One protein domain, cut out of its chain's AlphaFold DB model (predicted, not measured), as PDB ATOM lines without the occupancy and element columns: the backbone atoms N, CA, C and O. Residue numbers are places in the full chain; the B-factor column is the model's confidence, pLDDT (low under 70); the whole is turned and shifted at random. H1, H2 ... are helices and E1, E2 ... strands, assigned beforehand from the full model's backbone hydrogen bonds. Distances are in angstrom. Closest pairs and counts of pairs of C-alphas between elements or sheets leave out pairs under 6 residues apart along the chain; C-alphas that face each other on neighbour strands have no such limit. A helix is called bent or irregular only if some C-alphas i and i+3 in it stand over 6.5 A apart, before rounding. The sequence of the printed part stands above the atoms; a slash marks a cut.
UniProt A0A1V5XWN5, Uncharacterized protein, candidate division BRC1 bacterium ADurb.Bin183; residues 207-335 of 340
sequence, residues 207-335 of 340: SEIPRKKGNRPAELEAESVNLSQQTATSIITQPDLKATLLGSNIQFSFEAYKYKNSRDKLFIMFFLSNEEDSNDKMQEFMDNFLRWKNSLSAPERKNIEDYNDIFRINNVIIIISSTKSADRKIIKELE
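Overview. This is residues 207 to 335 of the 340 residues of an uncharacterized protein of candidate division BRC1 bacterium ADurb.Bin183 (UniProt A0A1V5XWN5). A twisted sheet of five strands makes the core, with the long helix H3 running along E5 and E4 over it and the short H2 packed on H3. H1 and H5 cover opposite faces of the sheet, while H4 makes a corner with the far end of H3. The 129 printed residues hold five named helices and five named strands, in the order E1 H1 H2 E2 E3 H3 H4 E4 E5 H5; the sheet, antiparallel throughout, runs E1 E2 E3 E5 E4. The class is mixed, and the whole is compact, with a radius of gyration of the C-alphas of 14.8 A and spans of 40 by 36 by 24 A.

Along the chain. Begin with the sheet: E2, residues 250 to 259, starts at C-alpha 250 (12.245, -26.247, 22.894) and covers 29.2 A. E3, residues 265 to 273, covers 26.3 A; E5, residues 316 to 322, 19.5 A; E4, residues 308 to 313, 16.5 A. E1 is residues 220 to 223. Find H3, residues 278 to 295, from C-alpha 278 (12.623, -34.988, 19.813) over 25.7 A to C-alpha 295 (5.828, -38.680, 44.306). H1 is residues 229 to 233, H2 239 to 245, H4 298 to 307 and H5 325 to 333. H5 is irregular: C-alphas 325 and 328 are 7.3 A apart.

Arrangement. Look first across the sheet: between the antiparallel neighbours E1 and E2, N 221 and O 258 are within hydrogen-bond range at 2.8 A, as are N 253 and O 270 in the hairpin E2 and E3 at 3.0 A. N 269 and O 319 are 2.8 A apart between E3 and E5, and N 311 and O 318 2.9 A in the hairpin E4 and E5. E3, H3, H4 and E4 form a split strand-helix-strand unit, two strands running the same way with E5 between them; its crossover is right-handed. H3 is on the sheet at a height of 9.9 A, over E5 and, only just, E4, with 3 C-alphas; on the local plane it stands at 6 degrees to E5. H2 touches residues 285 to 289 of H3 alone, at a shallow tilt of 30 degrees, opposite ways; the closest C-alphas, of Leu 241 and Phe 285, are 6.9 A apart. H2 only grazes the sheet with residues 244 to 245, and H4 with 302 to 307. H4 is close to H3 but not clearly touching, the C-alphas of Lys 293 and Arg 301 being closest at 6.1 A. On opposite faces, H1 has a height over the sheet of 9.2 A and H5 of 7.9 A. H1, H2, H3 and H4 have every O i to N i+4 pair within hydrogen-bond range, H5 3 of 5.

Size, cuts and confidence. The two C-alphas farthest apart, of Asn 261 and Glu 276, are 44.1 A apart. The printed part has no cut, and the links between named elements are tight. Residues 207 to 219 hold no named element. The model's pLDDT is under 70 at residues 213 to 215, 233, 235 and 326 to 335.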
ATOM      1  N   SER A 207       1.815 -24.224  15.212       84.19
ATOM      2  CA  SER A 207       0.717 -23.966  14.269       84.19
ATOM      3  C   SER A 207       0.315 -25.179  13.419       84.19
ATOM      4  O   SER A 207      -0.760 -25.173  12.816       84.19
ATOM      5  N   GLU A 208       1.154 -26.216  13.355       85.62
ATOM      6  CA  GLU A 208       0.875 -27.451  12.615       85.62
ATOM      7  C   GLU A 208       0.101 -28.484  13.442       85.62
ATOM      8  O   GLU A 208      -0.388 -29.467  12.878       85.62
ATOM      9  N   ILE A 209      -0.017 -28.261  14.754       85.88
ATOM     10  CA  ILE A 209      -0.766 -29.127  15.663       85.88
ATOM     11  C   ILE A 209      -2.229 -29.121  15.203       85.88
ATOM     12  O   ILE A 209      -2.821 -28.042  15.064       85.88
ATOM     13  N   PRO A 210      -2.823 -30.293  14.906       79.69
ATOM     14  CA  PRO A 210      -4.182 -30.364  14.403       79.69
ATOM     15  C   PRO A 210      -5.143 -29.756  15.424       79.69
ATOM     16  O   PRO A 210      -5.161 -30.122  16.592       79.69
ATOM     17  N   ARG A 211      -5.958 -28.816  14.946       77.62
ATOM     18  CA  ARG A 211      -7.082 -28.245  15.687       77.62
ATOM     19  C   ARG A 211      -8.340 -28.494  14.885       77.62
ATOM     20  O   ARG A 211      -8.337 -28.302  13.661       77.62
ATOM     21  N   LYS A 212      -9.427 -28.867  15.550       75.88
ATOM     22  CA  LYS A 212     -10.748 -28.945  14.923       75.88
ATOM     23  C   LYS A 212     -11.183 -27.530  14.519       75.88
ATOM     24  O   LYS A 212     -11.672 -26.743  15.328       75.88
ATOM     25  N   LYS A 213     -10.912 -27.148  13.264       58.53
ATOM     26  CA  LYS A 213     -11.287 -25.832  12.717       58.53
ATOM     27  C   LYS A 213     -12.800 -25.649  12.861       58.53
ATOM     28  O   LYS A 213     -13.552 -26.403  12.258       58.53
ATOM     29  N   GLY A 214     -13.217 -24.631  13.615       60.25
ATOM     30  CA  GLY A 214     -14.625 -24.241  13.765       60.25
ATOM     31  C   GLY A 214     -15.202 -24.411  15.170       60.25
ATOM     32  O   GLY A 214     -16.181 -23.745  15.478       60.25
ATOM     33  N   ASN A 215     -14.560 -25.184  16.049       59.25
ATOM     34  CA  ASN A 215     -15.069 -25.433  17.399       59.25
ATOM     35  C   ASN A 215     -14.233 -24.698  18.447       59.25
ATOM     36  O   ASN A 215     -13.666 -25.314  19.342       59.25
ATOM     37  N   ARG A 216     -14.131 -23.366  18.349       71.12
ATOM     38  CA  ARG A 216     -13.851 -22.618  19.581       71.12
ATOM     39  C   ARG A 216     -15.106 -22.761  20.442       71.12
ATOM     40  O   ARG A 216     -16.172 -22.399  19.939       71.12
ATOM     41  N   PRO A 217     -15.016 -23.290  21.673       76.69
ATOM     42  CA  PRO A 217     -16.161 -23.341  22.569       76.69
ATOM     43  C   PRO A 217     -16.783 -21.948  22.637       76.69
ATOM     44  O   PRO A 217     -16.068 -20.961  22.824       76.69
ATOM     45  N   ALA A 218     -18.101 -21.847  22.438       83.31
ATOM     46  CA  ALA A 218     -18.791 -20.557  22.341       83.31
ATOM     47  C   ALA A 218     -18.602 -19.678  23.595       83.31
ATOM     48  O   ALA A 218     -18.813 -18.465  23.540       83.31
ATOM     49  N   GLU A 219     -18.191 -20.298  24.700       87.88
ATOM     50  CA  GLU A 219     -17.967 -19.719  26.021       87.88
ATOM     51  C   GLU A 219     -16.576 -19.089  26.205       87.88
ATOM     52  O   GLU A 219     -16.380 -18.359  27.177       87.88
ATOM     53  N   LEU A 220     -15.628 -19.332  25.289       88.12
ATOM     54  CA  LEU A 220     -14.248 -18.849  25.385       88.12
ATOM     55  C   LEU A 220     -13.985 -17.657  24.458       88.12
ATOM     56  O   LEU A 220     -14.300 -17.675  23.265       88.12
ATOM     57  N   GLU A 221     -13.325 -16.640  24.998       89.38
ATOM     58  CA  GLU A 221     -12.782 -15.499  24.264       89.38
ATOM     59  C   GLU A 221     -11.258 -15.538  24.314       89.38
ATOM     60  O   GLU A 221     -10.668 -15.717  25.378       89.38
ATOM     61  N   ALA A 222     -10.609 -15.397  23.158       88.50
ATOM     62  CA  ALA A 222      -9.151 -15.362  23.101       88.50
ATOM     63  C   ALA A 222      -8.637 -14.098  23.803       88.50
ATOM     64  O   ALA A 222      -9.048 -12.988  23.464       88.50
ATOM     65  N   GLU A 223      -7.722 -14.269  24.751       89.50
ATOM     66  CA  GLU A 223      -7.069 -13.176  25.461       89.50
ATOM     67  C   GLU A 223      -5.648 -13.024  24.911       89.50
ATOM     68  O   GLU A 223      -4.858 -13.970  24.905       89.50
ATOM     69  N   SER A 224      -5.298 -11.833  24.423       80.12
ATOM     70  CA  SER A 224      -3.941 -11.545  23.955       80.12
ATOM     71  C   SER A 224      -3.013 -11.355  25.157       80.12
ATOM     72  O   SER A 224      -2.758 -10.232  25.591       80.12
ATOM     73  N   VAL A 225      -2.536 -12.458  25.723       81.50
ATOM     74  CA  VAL A 225      -1.556 -12.447  26.809       81.50
ATOM     75  C   VAL A 225      -0.225 -12.939  26.262       81.50
ATOM     76  O   VAL A 225      -0.107 -14.077  25.818       81.50
ATOM     77  N   ASN A 226       0.795 -12.085  26.321       74.12
ATOM     78  CA  ASN A 226       2.169 -12.489  26.046       74.12
ATOM     79  C   ASN A 226       2.774 -13.039  27.339       74.12
ATOM     80  O   ASN A 226       3.254 -12.278  28.177       74.12
ATOM     81  N   LEU A 227       2.718 -14.357  27.520       80.25
ATOM     82  CA  LEU A 227       3.409 -15.028  28.616       80.25
ATOM     83  C   LEU A 227       4.800 -15.465  28.144       80.25
ATOM     84  O   LEU A 227       4.932 -16.078  27.086       80.25
ATOM     85  N   SER A 228       5.844 -15.154  28.914       81.62
ATOM     86  CA  SER A 228       7.187 -15.660  28.623       81.62
ATOM     87  C   SER A 228       7.304 -17.136  29.023       81.62
ATOM     88  O   SER A 228       6.638 -17.602  29.952       81.62
ATOM     89  N   GLN A 229       8.206 -17.871  28.370       75.44
ATOM     90  CA  GLN A 229       8.534 -19.256  28.730       75.44
ATOM     91  C   GLN A 229       9.024 -19.376  30.184       75.44
ATOM     92  O   GLN A 229       8.745 -20.364  30.857       75.44
ATOM     93  N   GLN A 230       9.701 -18.352  30.713       74.88
ATOM     94  CA  GLN A 230      10.141 -18.314  32.113       74.88
ATOM     95  C   GLN A 230       8.959 -18.272  33.093       74.88
ATOM     96  O   GLN A 230       8.991 -18.944  34.122       74.88
ATOM     97  N   THR A 231       7.901 -17.528  32.763       76.06
ATOM     98  CA  THR A 231       6.679 -17.474  33.578       76.06
ATOM     99  C   THR A 231       5.840 -18.741  33.425       76.06
ATOM    100  O   THR A 231       5.222 -19.186  34.380       76.06
ATOM    101  N   ALA A 232       5.834 -19.364  32.248       72.12
ATOM    102  CA  ALA A 232       5.156 -20.645  32.055       72.12
ATOM    103  C   ALA A 232       5.837 -21.781  32.836       72.12
ATOM    104  O   ALA A 232       5.183 -22.601  33.474       72.12
ATOM    105  N   THR A 233       7.170 -21.801  32.835       69.94
ATOM    106  CA  THR A 233       7.962 -22.828  33.528       69.94
ATOM    107  C   THR A 233       8.014 -22.640  35.042       69.94
ATOM    108  O   THR A 233       8.377 -23.581  35.738       69.94
ATOM    109  N   SER A 234       7.628 -21.481  35.589       74.31
ATOM    110  CA  SER A 234       7.526 -21.300  37.046       74.31
ATOM    111  C   SER A 234       6.363 -22.076  37.671       74.31
ATOM    112  O   SER A 234       6.391 -22.327  38.873       74.31
ATOM    113  N   ILE A 235       5.391 -22.508  36.859       67.88
ATOM    114  CA  ILE A 235       4.317 -23.426  37.270       67.88
ATOM    115  C   ILE A 235       4.898 -24.805  37.630       67.88
ATOM    116  O   ILE A 235       4.346 -25.519  38.466       67.88
ATOM    117  N   ILE A 236       6.041 -25.172  37.044       71.69
ATOM    118  CA  ILE A 236       6.714 -26.448  37.279       71.69
ATOM    119  C   ILE A 236       7.816 -26.237  38.318       71.69
ATOM    120  O   ILE A 236       8.850 -25.620  38.060       71.69
ATOM    121  N   THR A 237       7.577 -26.753  39.521       73.62
ATOM    122  CA  THR A 237       8.470 -26.567  40.672       73.62
ATOM    123  C   THR A 237       9.644 -27.545  40.693       73.62
ATOM    124  O   THR A 237      10.643 -27.260  41.353       73.62
ATOM    125  N   GLN A 238       9.575 -28.664  39.959       77.81
ATOM    126  CA  GLN A 238      10.683 -29.617  39.884       77.81
ATOM    127  C   GLN A 238      11.835 -29.056  39.025       77.81
ATOM    128  O   GLN A 238      11.617 -28.751  37.847       77.81
ATOM    129  N   PRO A 239      13.069 -28.986  39.564       80.44
ATOM    130  CA  PRO A 239      14.232 -28.482  38.837       80.44
ATOM    131  C   PRO A 239      14.506 -29.205  37.514       80.44
ATOM    132  O   PRO A 239      14.777 -28.536  36.522       80.44
ATOM    133  N   ASP A 240      14.386 -30.535  37.475       76.62
ATOM    134  CA  ASP A 240      14.747 -31.323  36.286       76.62
ATOM    135  C   ASP A 240      13.778 -31.082  35.123       76.62
ATOM    136  O   ASP A 240      14.203 -30.782  34.011       76.62
ATOM    137  N   LEU A 241      12.467 -31.108  35.388       80.38
ATOM    138  CA  LEU A 241      11.449 -30.800  34.375       80.38
ATOM    139  C   LEU A 241      11.590 -29.366  33.870       80.38
ATOM    140  O   LEU A 241      11.473 -29.097  32.674       80.38
ATOM    141  N   LYS A 242      11.873 -28.435  34.782       82.75
ATOM    142  CA  LYS A 242      12.118 -27.040  34.436       82.75
ATOM    143  C   LYS A 242      13.365 -26.891  33.561       82.75
ATOM    144  O   LYS A 242      13.322 -26.137  32.593       82.75
ATOM    145  N   ALA A 243      14.444 -27.611  33.866       82.88
ATOM    146  CA  ALA A 243      15.667 -27.610  33.072       82.88
ATOM    147  C   ALA A 243      15.421 -28.155  31.660       82.88
ATOM    148  O   ALA A 243      15.867 -27.534  30.696       82.88
ATOM    149  N   THR A 244      14.648 -29.239  31.524       81.62
ATOM    150  CA  THR A 244      14.250 -29.756  30.211       81.62
ATOM    151  C   THR A 244      13.488 -28.694  29.427       81.62
ATOM    152  O   THR A 244      13.914 -28.355  28.330       81.62
ATOM    153  N   LEU A 245      12.428 -28.102  29.996       80.88
ATOM    154  CA  LEU A 245      11.581 -27.119  29.301       80.88
ATOM    155  C   LEU A 245      12.270 -25.795  28.972       80.88
ATOM    156  O   LEU A 245      11.827 -25.101  28.060       80.88
ATOM    157  N   LEU A 246      13.307 -25.421  29.719       82.31
ATOM    158  CA  LEU A 246      14.123 -24.233  29.460       82.31
ATOM    159  C   LEU A 246      15.289 -24.503  28.498       82.31
ATOM    160  O   LEU A 246      16.048 -23.581  28.197       82.31
ATOM    161  N   GLY A 247      15.435 -25.736  28.007       79.56
ATOM    162  CA  GLY A 247      16.433 -26.082  27.004       79.56
ATOM    163  C   GLY A 247      16.289 -25.234  25.736       79.56
ATOM    164  O   GLY A 247      15.182 -24.934  25.287       79.56
ATOM    165  N   SER A 248      17.420 -24.872  25.122       70.50
ATOM    166  CA  SER A 248      17.482 -23.983  23.947       70.50
ATOM    167  C   SER A 248      16.724 -24.498  22.719       70.50
ATOM    168  O   SER A 248      16.445 -23.730  21.801       70.50
ATOM    169  N   ASN A 249      16.400 -25.791  22.692       84.38
ATOM    170  CA  ASN A 249      15.841 -26.475  21.531       84.38
ATOM    171  C   ASN A 249      14.327 -26.720  21.647       84.38
ATOM    172  O   ASN A 249      13.740 -27.366  20.777       84.38
ATOM    173  N   ILE A 250      13.692 -26.181  22.696       86.94
ATOM    174  CA  ILE A 250      12.245 -26.247  22.894       86.94
ATOM    175  C   ILE A 250      11.609 -24.920  22.497       86.94
ATOM    176  O   ILE A 250      11.851 -23.875  23.100       86.94
ATOM    177  N   GLN A 251      10.744 -24.974  21.489       89.56
ATOM    178  CA  GLN A 251       9.858 -23.873  21.151       89.56
ATOM    179  C   GLN A 251       8.679 -23.843  22.115       89.56
ATOM    180  O   GLN A 251       7.987 -24.843  22.310       89.56
ATOM    181  N   PHE A 252       8.428 -22.663  22.670       89.56
ATOM    182  CA  PHE A 252       7.295 -22.407  23.540       89.56
ATOM    183  C   PHE A 252       6.247 -21.554  22.824       89.56
ATOM    184  O   PHE A 252       6.565 -20.531  22.214       89.56
ATOM    185  N   SER A 253       4.985 -21.962  22.919       88.69
ATOM    186  CA  SER A 253       3.841 -21.165  22.485       88.69
ATOM    187  C   SER A 253       2.760 -21.211  23.553       88.69
ATOM    188  O   SER A 253       2.565 -22.228  24.216       88.69
ATOM    189  N   PHE A 254       2.068 -20.094  23.725       89.75
ATOM    190  CA  PHE A 254       1.095 -19.906  24.782       89.75
ATOM    191  C   PHE A 254      -0.181 -19.302  24.222       89.75
ATOM    192  O   PHE A 254      -0.138 -18.356  23.434       89.75
ATOM    193  N   GLU A 255      -1.311 -19.831  24.672       89.44
ATOM    194  CA  GLU A 255      -2.628 -19.291  24.385       89.44
ATOM    195  C   GLU A 255      -3.399 -19.129  25.691       89.44
ATOM    196  O   GLU A 255      -3.468 -20.050  26.505       89.44
ATOM    197  N   ALA A 256      -3.990 -17.953  25.881       90.00
ATOM    198  CA  ALA A 256      -4.881 -17.671  26.992       90.00
ATOM    199  C   ALA A 256      -6.300 -17.462  26.472       90.00
ATOM    200  O   ALA A 256      -6.525 -16.786  25.463       90.00
ATOM    201  N   TYR A 257      -7.259 -18.021  27.193       90.00
ATOM    202  CA  TYR A 257      -8.673 -17.846  26.936       90.00
ATOM    203  C   TYR A 257      -9.365 -17.404  28.218       90.00
ATOM    204  O   TYR A 257      -9.108 -17.933  29.299       90.00
ATOM    205  N   LYS A 258     -10.267 -16.437  28.083       91.38
ATOM    206  CA  LYS A 258     -11.138 -15.969  29.154       91.38
ATOM    207  C   LYS A 258     -12.543 -16.518  28.938       91.38
ATOM    208  O   LYS A 258     -13.050 -16.511  27.818       91.38
ATOM    209  N   TYR A 259     -13.191 -16.947  30.011       89.94
ATOM    210  CA  TYR A 259     -14.602 -17.324  29.966       89.94
ATOM    211  C   TYR A 259     -15.494 -16.078  29.883       89.94
ATOM    212  O   TYR A 259     -15.361 -15.167  30.698       89.94
ATOM    213  N   LYS A 260     -16.449 -16.046  28.942       90.62
ATOM    214  CA  LYS A 260     -17.326 -14.877  28.690       90.62
ATOM    215  C   LYS A 260     -18.032 -14.337  29.934       90.62
ATOM    216  O   LYS A 260     -18.177 -13.130  30.090       90.62
ATOM    217  N   ASN A 261     -18.426 -15.237  30.833       90.94
ATOM    218  CA  ASN A 261     -19.202 -14.921  32.031       90.94
ATOM    219  C   ASN A 261     -18.452 -15.227  33.339       90.94
ATOM    220  O   ASN A 261     -19.081 -15.317  34.389       90.94
ATOM    221  N   SER A 262     -17.128 -15.417  33.297       87.94
ATOM    222  CA  SER A 262     -16.330 -15.664  34.502       87.94
ATOM    223  C   SER A 262     -15.026 -14.859  34.508       87.94
ATOM    224  O   SER A 262     -14.553 -14.364  33.485       87.94
ATOM    225  N   ARG A 263     -14.444 -14.704  35.700       89.00
ATOM    226  CA  ARG A 263     -13.052 -14.255  35.862       89.00
ATOM    227  C   ARG A 263     -12.051 -15.386  35.618       89.00
ATOM    228  O   ARG A 263     -10.854 -15.116  35.577       89.00
ATOM    229  N   ASP A 264     -12.550 -16.608  35.464       89.62
ATOM    230  CA  ASP A 264     -11.751 -17.791  35.186       89.62
ATOM    231  C   ASP A 264     -11.013 -17.684  33.854       89.62
ATOM    232  O   ASP A 264     -11.466 -17.026  32.905       89.62
ATOM    233  N   LYS A 265      -9.871 -18.368  33.794       89.75
ATOM    234  CA  LYS A 265      -9.005 -18.408  32.621       89.75
ATOM    235  C   LYS A 265      -8.589 -19.836  32.318       89.75
ATOM    236  O   LYS A 265      -8.360 -20.630  33.227       89.75
ATOM    237  N   LEU A 266      -8.467 -20.115  31.028       88.94
ATOM    238  CA  LEU A 266      -7.901 -21.338  30.490       88.94
ATOM    239  C   LEU A 266      -6.584 -20.990  29.800       88.94
ATOM    240  O   LEU A 266      -6.539 -20.151  28.899       88.94
ATOM    241  N   PHE A 267      -5.520 -21.651  30.217       89.25
ATOM    242  CA  PHE A 267      -4.188 -21.500  29.663       89.25
ATOM    243  C   PHE A 267      -3.804 -22.768  28.923       89.25
ATOM    244  O   PHE A 267      -3.925 -23.863  29.464       89.25
ATOM    245  N   ILE A 268      -3.320 -22.618  27.697       89.62
ATOM    246  CA  ILE A 268      -2.828 -23.722  26.882       89.62
ATOM    247  C   ILE A 268      -1.379 -23.422  26.529       89.62
ATOM    248  O   ILE A 268      -1.067 -22.438  25.856       89.62
ATOM    249  N   MET A 269      -0.491 -24.272  27.019       89.81
ATOM    250  CA  MET A 269       0.947 -24.184  26.823       89.81
ATOM    251  C   MET A 269       1.388 -25.301  25.887       89.81
ATOM    252  O   MET A 269       1.089 -26.467  26.129       89.81
ATOM    253  N   PHE A 270       2.123 -24.939  24.844       91.44
ATOM    254  CA  PHE A 270       2.717 -25.867  23.892       91.44
ATOM    255  C   PHE A 270       4.234 -25.824  24.035       91.44
ATOM    256  O   PHE A 270       4.842 -24.763  23.883       91.44
ATOM    257  N   PHE A 271       4.832 -26.985  24.272       91.19
ATOM    258  CA  PHE A 271       6.275 -27.185  24.283       91.19
ATOM    259  C   PHE A 271       6.628 -28.144  23.153       91.19
ATOM    260  O   PHE A 271       6.160 -29.278  23.133       91.19
ATOM    261  N   LEU A 272       7.414 -27.676  22.192       92.31
ATOM    262  CA  LEU A 272       7.765 -28.410  20.981       92.31
ATOM    263  C   LEU A 272       9.284 -28.585  20.915       92.31
ATOM    264  O   LEU A 272       9.990 -27.581  20.873       92.31
ATOM    265  N   SER A 273       9.790 -29.820  20.853       92.31
ATOM    266  CA  SER A 273      11.217 -30.061  20.567       92.31
ATOM    267  C   SER A 273      11.453 -30.224  19.069       92.31
ATOM    268  O   SER A 273      10.748 -30.979  18.404       92.31
ATOM    269  N   ASN A 274      12.471 -29.537  18.552       87.19
ATOM    270  CA  ASN A 274      12.873 -29.604  17.143       87.19
ATOM    271  C   ASN A 274      14.093 -30.503  16.893       87.19
ATOM    272  O   ASN A 274      14.695 -30.435  15.822       87.19
ATOM    273  N   GLU A 275      14.507 -31.292  17.879       87.06
ATOM    274  CA  GLU A 275      15.674 -32.165  17.759       87.06
ATOM    275  C   GLU A 275      15.367 -33.438  16.953       87.06
ATOM    276  O   GLU A 275      14.211 -33.837  16.787       87.06
ATOM    277  N   GLU A 276      16.412 -34.084  16.438       82.31
ATOM    278  CA  GLU A 276      16.299 -35.312  15.635       82.31
ATOM    279  C   GLU A 276      15.679 -36.468  16.448       82.31
ATOM    280  O   GLU A 276      14.874 -37.242  15.939       82.31
ATOM    281  N   ASP A 277      15.961 -36.483  17.748       85.12
ATOM    282  CA  ASP A 277      15.487 -37.383  18.802       85.12
ATOM    283  C   ASP A 277      14.355 -36.759  19.654       85.12
ATOM    284  O   ASP A 277      14.092 -37.150  20.795       85.12
ATOM    285  N   SER A 278      13.647 -35.769  19.100       85.44
ATOM    286  CA  SER A 278      12.623 -34.988  19.813       85.44
ATOM    287  C   SER A 278      11.456 -35.810  20.360       85.44
ATOM    288  O   SER A 278      10.939 -35.497  21.433       85.44
ATOM    289  N   ASN A 279      11.040 -36.868  19.658       86.88
ATOM    290  CA  ASN A 279       9.985 -37.758  20.139       86.88
ATOM    291  C   ASN A 279      10.407 -38.479  21.425       86.88
ATOM    292  O   ASN A 279       9.615 -38.517  22.369       86.88
ATOM    293  N   ASP A 280      11.628 -39.013  21.469       87.69
ATOM    294  CA  ASP A 280      12.135 -39.797  22.599       87.69
ATOM    295  C   ASP A 280      12.357 -38.904  23.820       87.69
ATOM    296  O   ASP A 280      11.901 -39.225  24.914       87.69
ATOM    297  N   LYS A 281      12.925 -37.711  23.619       87.00
ATOM    298  CA  LYS A 281      13.102 -36.715  24.689       87.00
ATOM    299  C   LYS A 281      11.781 -36.236  25.285       87.00
ATOM    300  O   LYS A 281      11.678 -36.034  26.493       87.00
ATOM    301  N   MET A 282      10.749 -36.066  24.458       89.19
ATOM    302  CA  MET A 282       9.416 -35.701  24.950       89.19
ATOM    303  C   MET A 282       8.727 -36.861  25.666       89.19
ATOM    304  O   MET A 282       7.970 -36.625  26.605       89.19
ATOM    305  N   GLN A 283       9.006 -38.107  25.275       90.50
ATOM    306  CA  GLN A 283       8.559 -39.271  26.037       90.50
ATOM    307  C   GLN A 283       9.258 -39.336  27.400       90.50
ATOM    308  O   GLN A 283       8.582 -39.473  28.414       90.50
ATOM    309  N   GLU A 284      10.577 -39.150  27.439       88.62
ATOM    310  CA  GLU A 284      11.349 -39.120  28.681       88.62
ATOM    311  C   GLU A 284      10.854 -38.016  29.626       88.62
ATOM    312  O   GLU A 284      10.659 -38.251  30.820       88.62
ATOM    313  N   PHE A 285      10.572 -36.821  29.096       88.19
ATOM    314  CA  PHE A 285       9.957 -35.755  29.880       88.19
ATOM    315  C   PHE A 285       8.617 -36.193  30.479       88.19
ATOM    316  O   PHE A 285       8.379 -35.965  31.665       88.19
ATOM    317  N   MET A 286       7.738 -36.814  29.685       89.88
ATOM    318  CA  MET A 286       6.437 -37.280  30.173       89.88
ATOM    319  C   MET A 286       6.588 -38.335  31.267       89.88
ATOM    320  O   MET A 286       5.884 -38.273  32.275       89.88
ATOM    321  N   ASP A 287       7.536 -39.256  31.117       91.06
ATOM    322  CA  ASP A 287       7.820 -40.280  32.119       91.06
ATOM    323  C   ASP A 287       8.334 -39.650  33.423       91.06
ATOM    324  O   ASP A 287       7.877 -40.003  34.515       91.06
ATOM    325  N   ASN A 288       9.227 -38.662  33.324       87.25
ATOM    326  CA  ASN A 288       9.723 -37.901  34.471       87.25
ATOM    327  C   ASN A 288       8.606 -37.091  35.144       87.25
ATOM    328  O   ASN A 288       8.504 -37.090  36.373       87.25
ATOM    329  N   PHE A 289       7.721 -36.473  34.358       87.25
ATOM    330  CA  PHE A 289       6.561 -35.750  34.871       87.25
ATOM    331  C   PHE A 289       5.623 -36.680  35.643       87.25
ATOM    332  O   PHE A 289       5.206 -36.360  36.755       87.25
ATOM    333  N   LEU A 290       5.312 -37.856  35.089       89.62
ATOM    334  CA  LEU A 290       4.456 -38.841  35.746       89.62
ATOM    335  C   LEU A 290       5.084 -39.364  37.041       89.62
ATOM    336  O   LEU A 290       4.384 -39.487  38.047       89.62
ATOM    337  N   ARG A 291       6.396 -39.629  37.048       90.75
ATOM    338  CA  ARG A 291       7.131 -40.023  38.263       90.75
ATOM    339  C   ARG A 291       7.046 -38.952  39.343       90.75
ATOM    340  O   ARG A 291       6.724 -39.281  40.481       90.75
ATOM    341  N   TRP A 292       7.280 -37.691  38.989       89.88
ATOM    342  CA  TRP A 292       7.156 -36.568  39.915       89.88
ATOM    343  C   TRP A 292       5.726 -36.394  40.426       89.88
ATOM    344  O   TRP A 292       5.504 -36.348  41.630       89.88
ATOM    345  N   LYS A 293       4.724 -36.404  39.544       88.75
ATOM    346  CA  LYS A 293       3.313 -36.330  39.944       88.75
ATOM    347  C   LYS A 293       2.953 -37.433  40.952       88.75
ATOM    348  O   LYS A 293       2.224 -37.200  41.917       88.75
ATOM    349  N   ASN A 294       3.491 -38.635  40.743       90.81
ATOM    350  CA  ASN A 294       3.276 -39.788  41.615       90.81
ATOM    351  C   ASN A 294       4.086 -39.748  42.921       90.81
ATOM    352  O   ASN A 294       3.759 -40.510  43.832       90.81
ATOM    353  N   SER A 295       5.097 -38.883  43.049       89.44
ATOM    354  CA  SER A 295       5.828 -38.680  44.306       89.44
ATOM    355  C   SER A 295       5.178 -37.638  45.223       89.44
ATOM    356  O   SER A 295       5.452 -37.635  46.422       89.44
ATOM    357  N   LEU A 296       4.282 -36.798  44.695       87.44
ATOM    358  CA  LEU A 296       3.521 -35.816  45.472       87.44
ATOM    359  C   LEU A 296       2.546 -36.475  46.454       87.44
ATOM    360  O   LEU A 296       2.023 -37.572  46.198       87.44
ATOM    361  N   SER A 297       2.241 -35.762  47.545       91.62
ATOM    362  CA  SER A 297       1.206 -36.176  48.494       91.62
ATOM    363  C   SER A 297      -0.173 -36.230  47.822       91.62
ATOM    364  O   SER A 297      -0.422 -35.565  46.815       91.62
ATOM    365  N   ALA A 298      -1.102 -37.024  48.368       93.12
ATOM    366  CA  ALA A 298      -2.433 -37.179  47.773       93.12
ATOM    367  C   ALA A 298      -3.189 -35.841  47.569       93.12
ATOM    368  O   ALA A 298      -3.769 -35.670  46.495       93.12
ATOM    369  N   PRO A 299      -3.163 -34.871  48.511       92.00
ATOM    370  CA  PRO A 299      -3.787 -33.562  48.300       92.00
ATOM    371  C   PRO A 299      -3.135 -32.749  47.174       92.00
ATOM    372  O   PRO A 299      -3.839 -32.154  46.363       92.00
ATOM    373  N   GLU A 300      -1.803 -32.746  47.092       86.56
ATOM    374  CA  GLU A 300      -1.059 -32.013  46.059       86.56
ATOM    375  C   GLU A 300      -1.280 -32.620  44.675       86.56
ATOM    376  O   GLU A 300      -1.548 -31.903  43.714       86.56
ATOM    377  N   ARG A 301      -1.232 -33.953  44.582       89.69
ATOM    378  CA  ARG A 301      -1.518 -34.683  43.346       89.69
ATOM    379  C   ARG A 301      -2.925 -34.386  42.847       89.69
ATOM    380  O   ARG A 301      -3.088 -34.065  41.675       89.69
ATOM    381  N   LYS A 302      -3.917 -34.445  43.743       88.44
ATOM    382  CA  LYS A 302      -5.308 -34.136  43.413       88.44
ATOM    383  C   LYS A 302      -5.455 -32.698  42.918       88.44
ATOM    384  O   LYS A 302      -6.098 -32.480  41.904       88.44
ATOM    385  N   ASN A 303      -4.812 -31.735  43.577       85.75
ATOM    386  CA  ASN A 303      -4.821 -30.342  43.132       85.75
ATOM    387  C   ASN A 303      -4.260 -30.200  41.705       85.75
ATOM    388  O   ASN A 303      -4.847 -29.533  40.860       85.75
ATOM    389  N   ILE A 304      -3.149 -30.869  41.395       85.44
ATOM    390  CA  ILE A 304      -2.574 -30.818  40.046       85.44
ATOM    391  C   ILE A 304      -3.508 -31.453  39.019       85.44
ATOM    392  O   ILE A 304      -3.712 -30.856  37.969       85.44
ATOM    393  N   GLU A 305      -4.095 -32.610  39.327       86.75
ATOM    394  CA  GLU A 305      -5.023 -33.316  38.436       86.75
ATOM    395  C   GLU A 305      -6.354 -32.579  38.242       86.75
ATOM    396  O   GLU A 305      -6.960 -32.681  37.176       86.75
ATOM    397  N   ASP A 306      -6.823 -31.843  39.248       86.50
ATOM    398  CA  ASP A 306      -8.083 -31.103  39.177       86.50
ATOM    399  C   ASP A 306      -7.960 -29.850  38.295       86.50
ATOM    400  O   ASP A 306      -8.953 -29.434  37.701       86.50
ATOM    401  N   TYR A 307      -6.763 -29.264  38.177       85.19
ATOM    402  CA  TYR A 307      -6.553 -27.994  37.468       85.19
ATOM    403  C   TYR A 307      -5.650 -28.082  36.237       85.19
ATOM    404  O   TYR A 307      -5.602 -27.123  35.468       85.19
ATOM    405  N   ASN A 308      -4.930 -29.190  36.036       87.38
ATOM    406  CA  ASN A 308      -4.006 -29.347  34.919       87.38
ATOM    407  C   ASN A 308      -4.198 -30.686  34.215       87.38
ATOM    408  O   ASN A 308      -4.115 -31.746  34.832       87.38
ATOM    409  N   ASP A 309      -4.337 -30.619  32.897       86.62
ATOM    410  CA  ASP A 309      -4.283 -31.777  32.019       86.62
ATOM    411  C   ASP A 309      -3.030 -31.684  31.145       86.62
ATOM    412  O   ASP A 309      -2.715 -30.627  30.589       86.62
ATOM    413  N   ILE A 310      -2.293 -32.790  31.033       88.06
ATOM    414  CA  ILE A 310      -1.062 -32.858  30.242       88.06
ATOM    415  C   ILE A 310      -1.180 -33.963  29.209       88.06
ATOM    416  O   ILE A 310      -1.472 -35.111  29.543       88.06
ATOM    417  N   PHE A 311      -0.896 -33.610  27.962       88.12
ATOM    418  CA  PHE A 311      -0.950 -34.508  26.820       88.12
ATOM    419  C   PHE A 311       0.365 -34.466  26.055       88.12
ATOM    420  O   PHE A 311       1.010 -33.420  25.952       88.12
ATOM    421  N   ARG A 312       0.726 -35.600  25.458       89.56
ATOM    422  CA  ARG A 312       1.817 -35.697  24.489       89.56
ATOM    423  C   ARG A 312       1.251 -36.059  23.129       89.56
ATOM    424  O   ARG A 312       0.464 -36.992  23.013       89.56
ATOM    425  N   ILE A 313       1.700 -35.343  22.103       89.19
ATOM    426  CA  ILE A 313       1.434 -35.660  20.702       89.19
ATOM    427  C   ILE A 313       2.771 -35.578  19.972       89.19
ATOM    428  O   ILE A 313       3.255 -34.489  19.667       89.19
ATOM    429  N   ASN A 314       3.383 -36.733  19.710       88.75
ATOM    430  CA  ASN A 314       4.724 -36.839  19.126       88.75
ATOM    431  C   ASN A 314       5.776 -36.076  19.954       88.75
ATOM    432  O   ASN A 314       6.015 -36.385  21.123       88.75
ATOM    433  N   ASN A 315       6.381 -35.058  19.348       92.88
ATOM    434  CA  ASN A 315       7.394 -34.180  19.914       92.88
ATOM    435  C   ASN A 315       6.804 -32.913  20.558       92.88
ATOM    436  O   ASN A 315       7.537 -31.953  20.811       92.88
ATOM    437  N   VAL A 316       5.487 -32.887  20.787       92.31
ATOM    438  CA  VAL A 316       4.788 -31.789  21.454       92.31
ATOM    439  C   VAL A 316       4.232 -32.251  22.786       92.31
ATOM    440  O   VAL A 316       3.555 -33.277  22.868       92.31
ATOM    441  N   ILE A 317       4.431 -31.420  23.799       91.00
ATOM    442  CA  ILE A 317       3.741 -31.501  25.079       91.00
ATOM    443  C   ILE A 317       2.772 -30.337  25.178       91.00
ATOM    444  O   ILE A 317       3.130 -29.181  24.943       91.00
ATOM    445  N   ILE A 318       1.533 -30.664  25.517       90.50
ATOM    446  CA  ILE A 318       0.453 -29.708  25.708       90.50
ATOM    447  C   ILE A 318       0.079 -29.754  27.178       90.50
ATOM    448  O   ILE A 318      -0.337 -30.797  27.676       90.50
ATOM    449  N   ILE A 319       0.227 -28.625  27.862       89.56
ATOM    450  CA  ILE A 319      -0.228 -28.456  29.239       89.56
ATOM    451  C   ILE A 319      -1.405 -27.498  29.207       89.56
ATOM    452  O   ILE A 319      -1.275 -26.355  28.766       89.56
ATOM    453  N   ILE A 320      -2.548 -27.970  29.677       88.94
ATOM    454  CA  ILE A 320      -3.752 -27.173  29.807       88.94
ATOM    455  C   ILE A 320      -3.970 -26.922  31.286       88.94
ATOM    456  O   ILE A 320      -4.072 -27.868  32.055       88.94
ATOM    457  N   SER A 321      -4.033 -25.654  31.676       88.00
ATOM    458  CA  SER A 321      -4.267 -25.239  33.054       88.00
ATOM    459  C   SER A 321      -5.542 -24.409  33.112       88.00
ATOM    460  O   SER A 321      -5.673 -23.431  32.372       88.00
ATOM    461  N   SER A 322      -6.492 -24.795  33.959       88.12
ATOM    462  CA  SER A 322      -7.715 -24.025  34.206       88.12
ATOM    463  C   SER A 322      -7.794 -23.616  35.668       88.12
ATOM    464  O   SER A 322      -7.364 -24.350  36.551       88.12
ATOM    465  N   THR A 323      -8.400 -22.464  35.948       85.38
ATOM    466  CA  THR A 323      -8.781 -22.081  37.316       85.38
ATOM    467  C   THR A 323     -10.037 -22.804  37.812       85.38
ATOM    468  O   THR A 323     -10.381 -22.699  38.989       85.38
ATOM    469  N   LYS A 324     -10.721 -23.556  36.940       84.69
ATOM    470  CA  LYS A 324     -11.979 -24.250  37.228       84.69
ATOM    471  C   LYS A 324     -11.858 -25.747  36.921       84.69
ATOM    472  O   LYS A 324     -11.613 -26.150  35.788       84.69
ATOM    473  N   SER A 325     -12.098 -26.585  37.929       73.38
ATOM    474  CA  SER A 325     -11.888 -28.041  37.837       73.38
ATOM    475  C   SER A 325     -12.894 -28.792  36.952       73.38
ATOM    476  O   SER A 325     -12.664 -29.933  36.558       73.38
ATOM    477  N   ALA A 326     -14.016 -28.159  36.596       62.22
ATOM    478  CA  ALA A 326     -15.077 -28.759  35.781       62.22
ATOM    479  C   ALA A 326     -14.811 -28.717  34.257       62.22
ATOM    480  O   ALA A 326     -15.664 -29.139  33.472       62.22
ATOM    481  N   ASP A 327     -13.642 -28.241  33.822       67.38
ATOM    482  CA  ASP A 327     -13.385 -27.896  32.417       67.38
ATOM    483  C   ASP A 327     -12.829 -29.044  31.563       67.38
ATOM    484  O   ASP A 327     -12.619 -28.879  30.360       67.38
ATOM    485  N   ARG A 328     -12.683 -30.251  32.127       66.25
ATOM    486  CA  ARG A 328     -12.257 -31.450  31.376       66.25
ATOM    487  C   ARG A 328     -13.125 -31.727  30.145       66.25
ATOM    488  O   ARG A 328     -12.642 -32.263  29.151       66.25
ATOM    489  N   LYS A 329     -14.408 -31.344  30.177       66.19
ATOM    490  CA  LYS A 329     -15.314 -31.449  29.021       66.19
ATOM    491  C   LYS A 329     -14.915 -30.497  27.885       66.19
ATOM    492  O   LYS A 329     -14.906 -30.908  26.733       66.19
ATOM    493  N   ILE A 330     -14.532 -29.266  28.213       67.12
ATOM    494  CA  ILE A 330     -14.088 -28.249  27.248       67.12
ATOM    495  C   ILE A 330     -12.737 -28.651  26.645       67.12
ATOM    496  O   ILE A 330     -12.513 -28.489  25.450       67.12
ATOM    497  N   ILE A 331     -11.865 -29.252  27.453       67.31
ATOM    498  CA  ILE A 331     -10.583 -29.816  27.013       67.31
ATOM    499  C   ILE A 331     -10.793 -30.951  26.009       67.31
ATOM    500  O   ILE A 331     -10.137 -30.977  24.968       67.31
ATOM    501  N   LYS A 332     -11.767 -31.832  26.271       65.62
ATOM    502  CA  LYS A 332     -12.200 -32.837  25.296       65.62
ATOM    503  C   LYS A 332     -12.766 -32.196  24.034       65.62
ATOM    504  O   LYS A 332     -12.402 -32.632  22.960       65.62
ATOM    505  N   GLU A 333     -13.582 -31.147  24.129       63.94
ATOM    506  CA  GLU A 333     -14.169 -30.459  22.963       63.94
ATOM    507  C   GLU A 333     -13.148 -29.699  22.099       63.94
ATOM    508  O   GLU A 333     -13.355 -29.548  20.890       63.94
ATOM    509  N   LEU A 334     -12.035 -29.253  22.691       69.19
ATOM    510  CA  LEU A 334     -10.915 -28.649  21.966       69.19
ATOM    511  C   LEU A 334     -10.148 -29.669  21.100       69.19
ATOM    512  O   LEU A 334      -9.369 -29.227  20.253       69.19
ATOM    513  N   GLU A 335     -10.403 -30.980  21.276       65.19
ATOM    514  CA  GLU A 335      -9.878 -32.139  20.527       65.19
ATOM    515  C   GLU A 335      -8.562 -31.836  19.796       65.19
ATOM    516  O   GLU A 335      -8.532 -31.595  18.581       65.19
TER     517      GLU A 335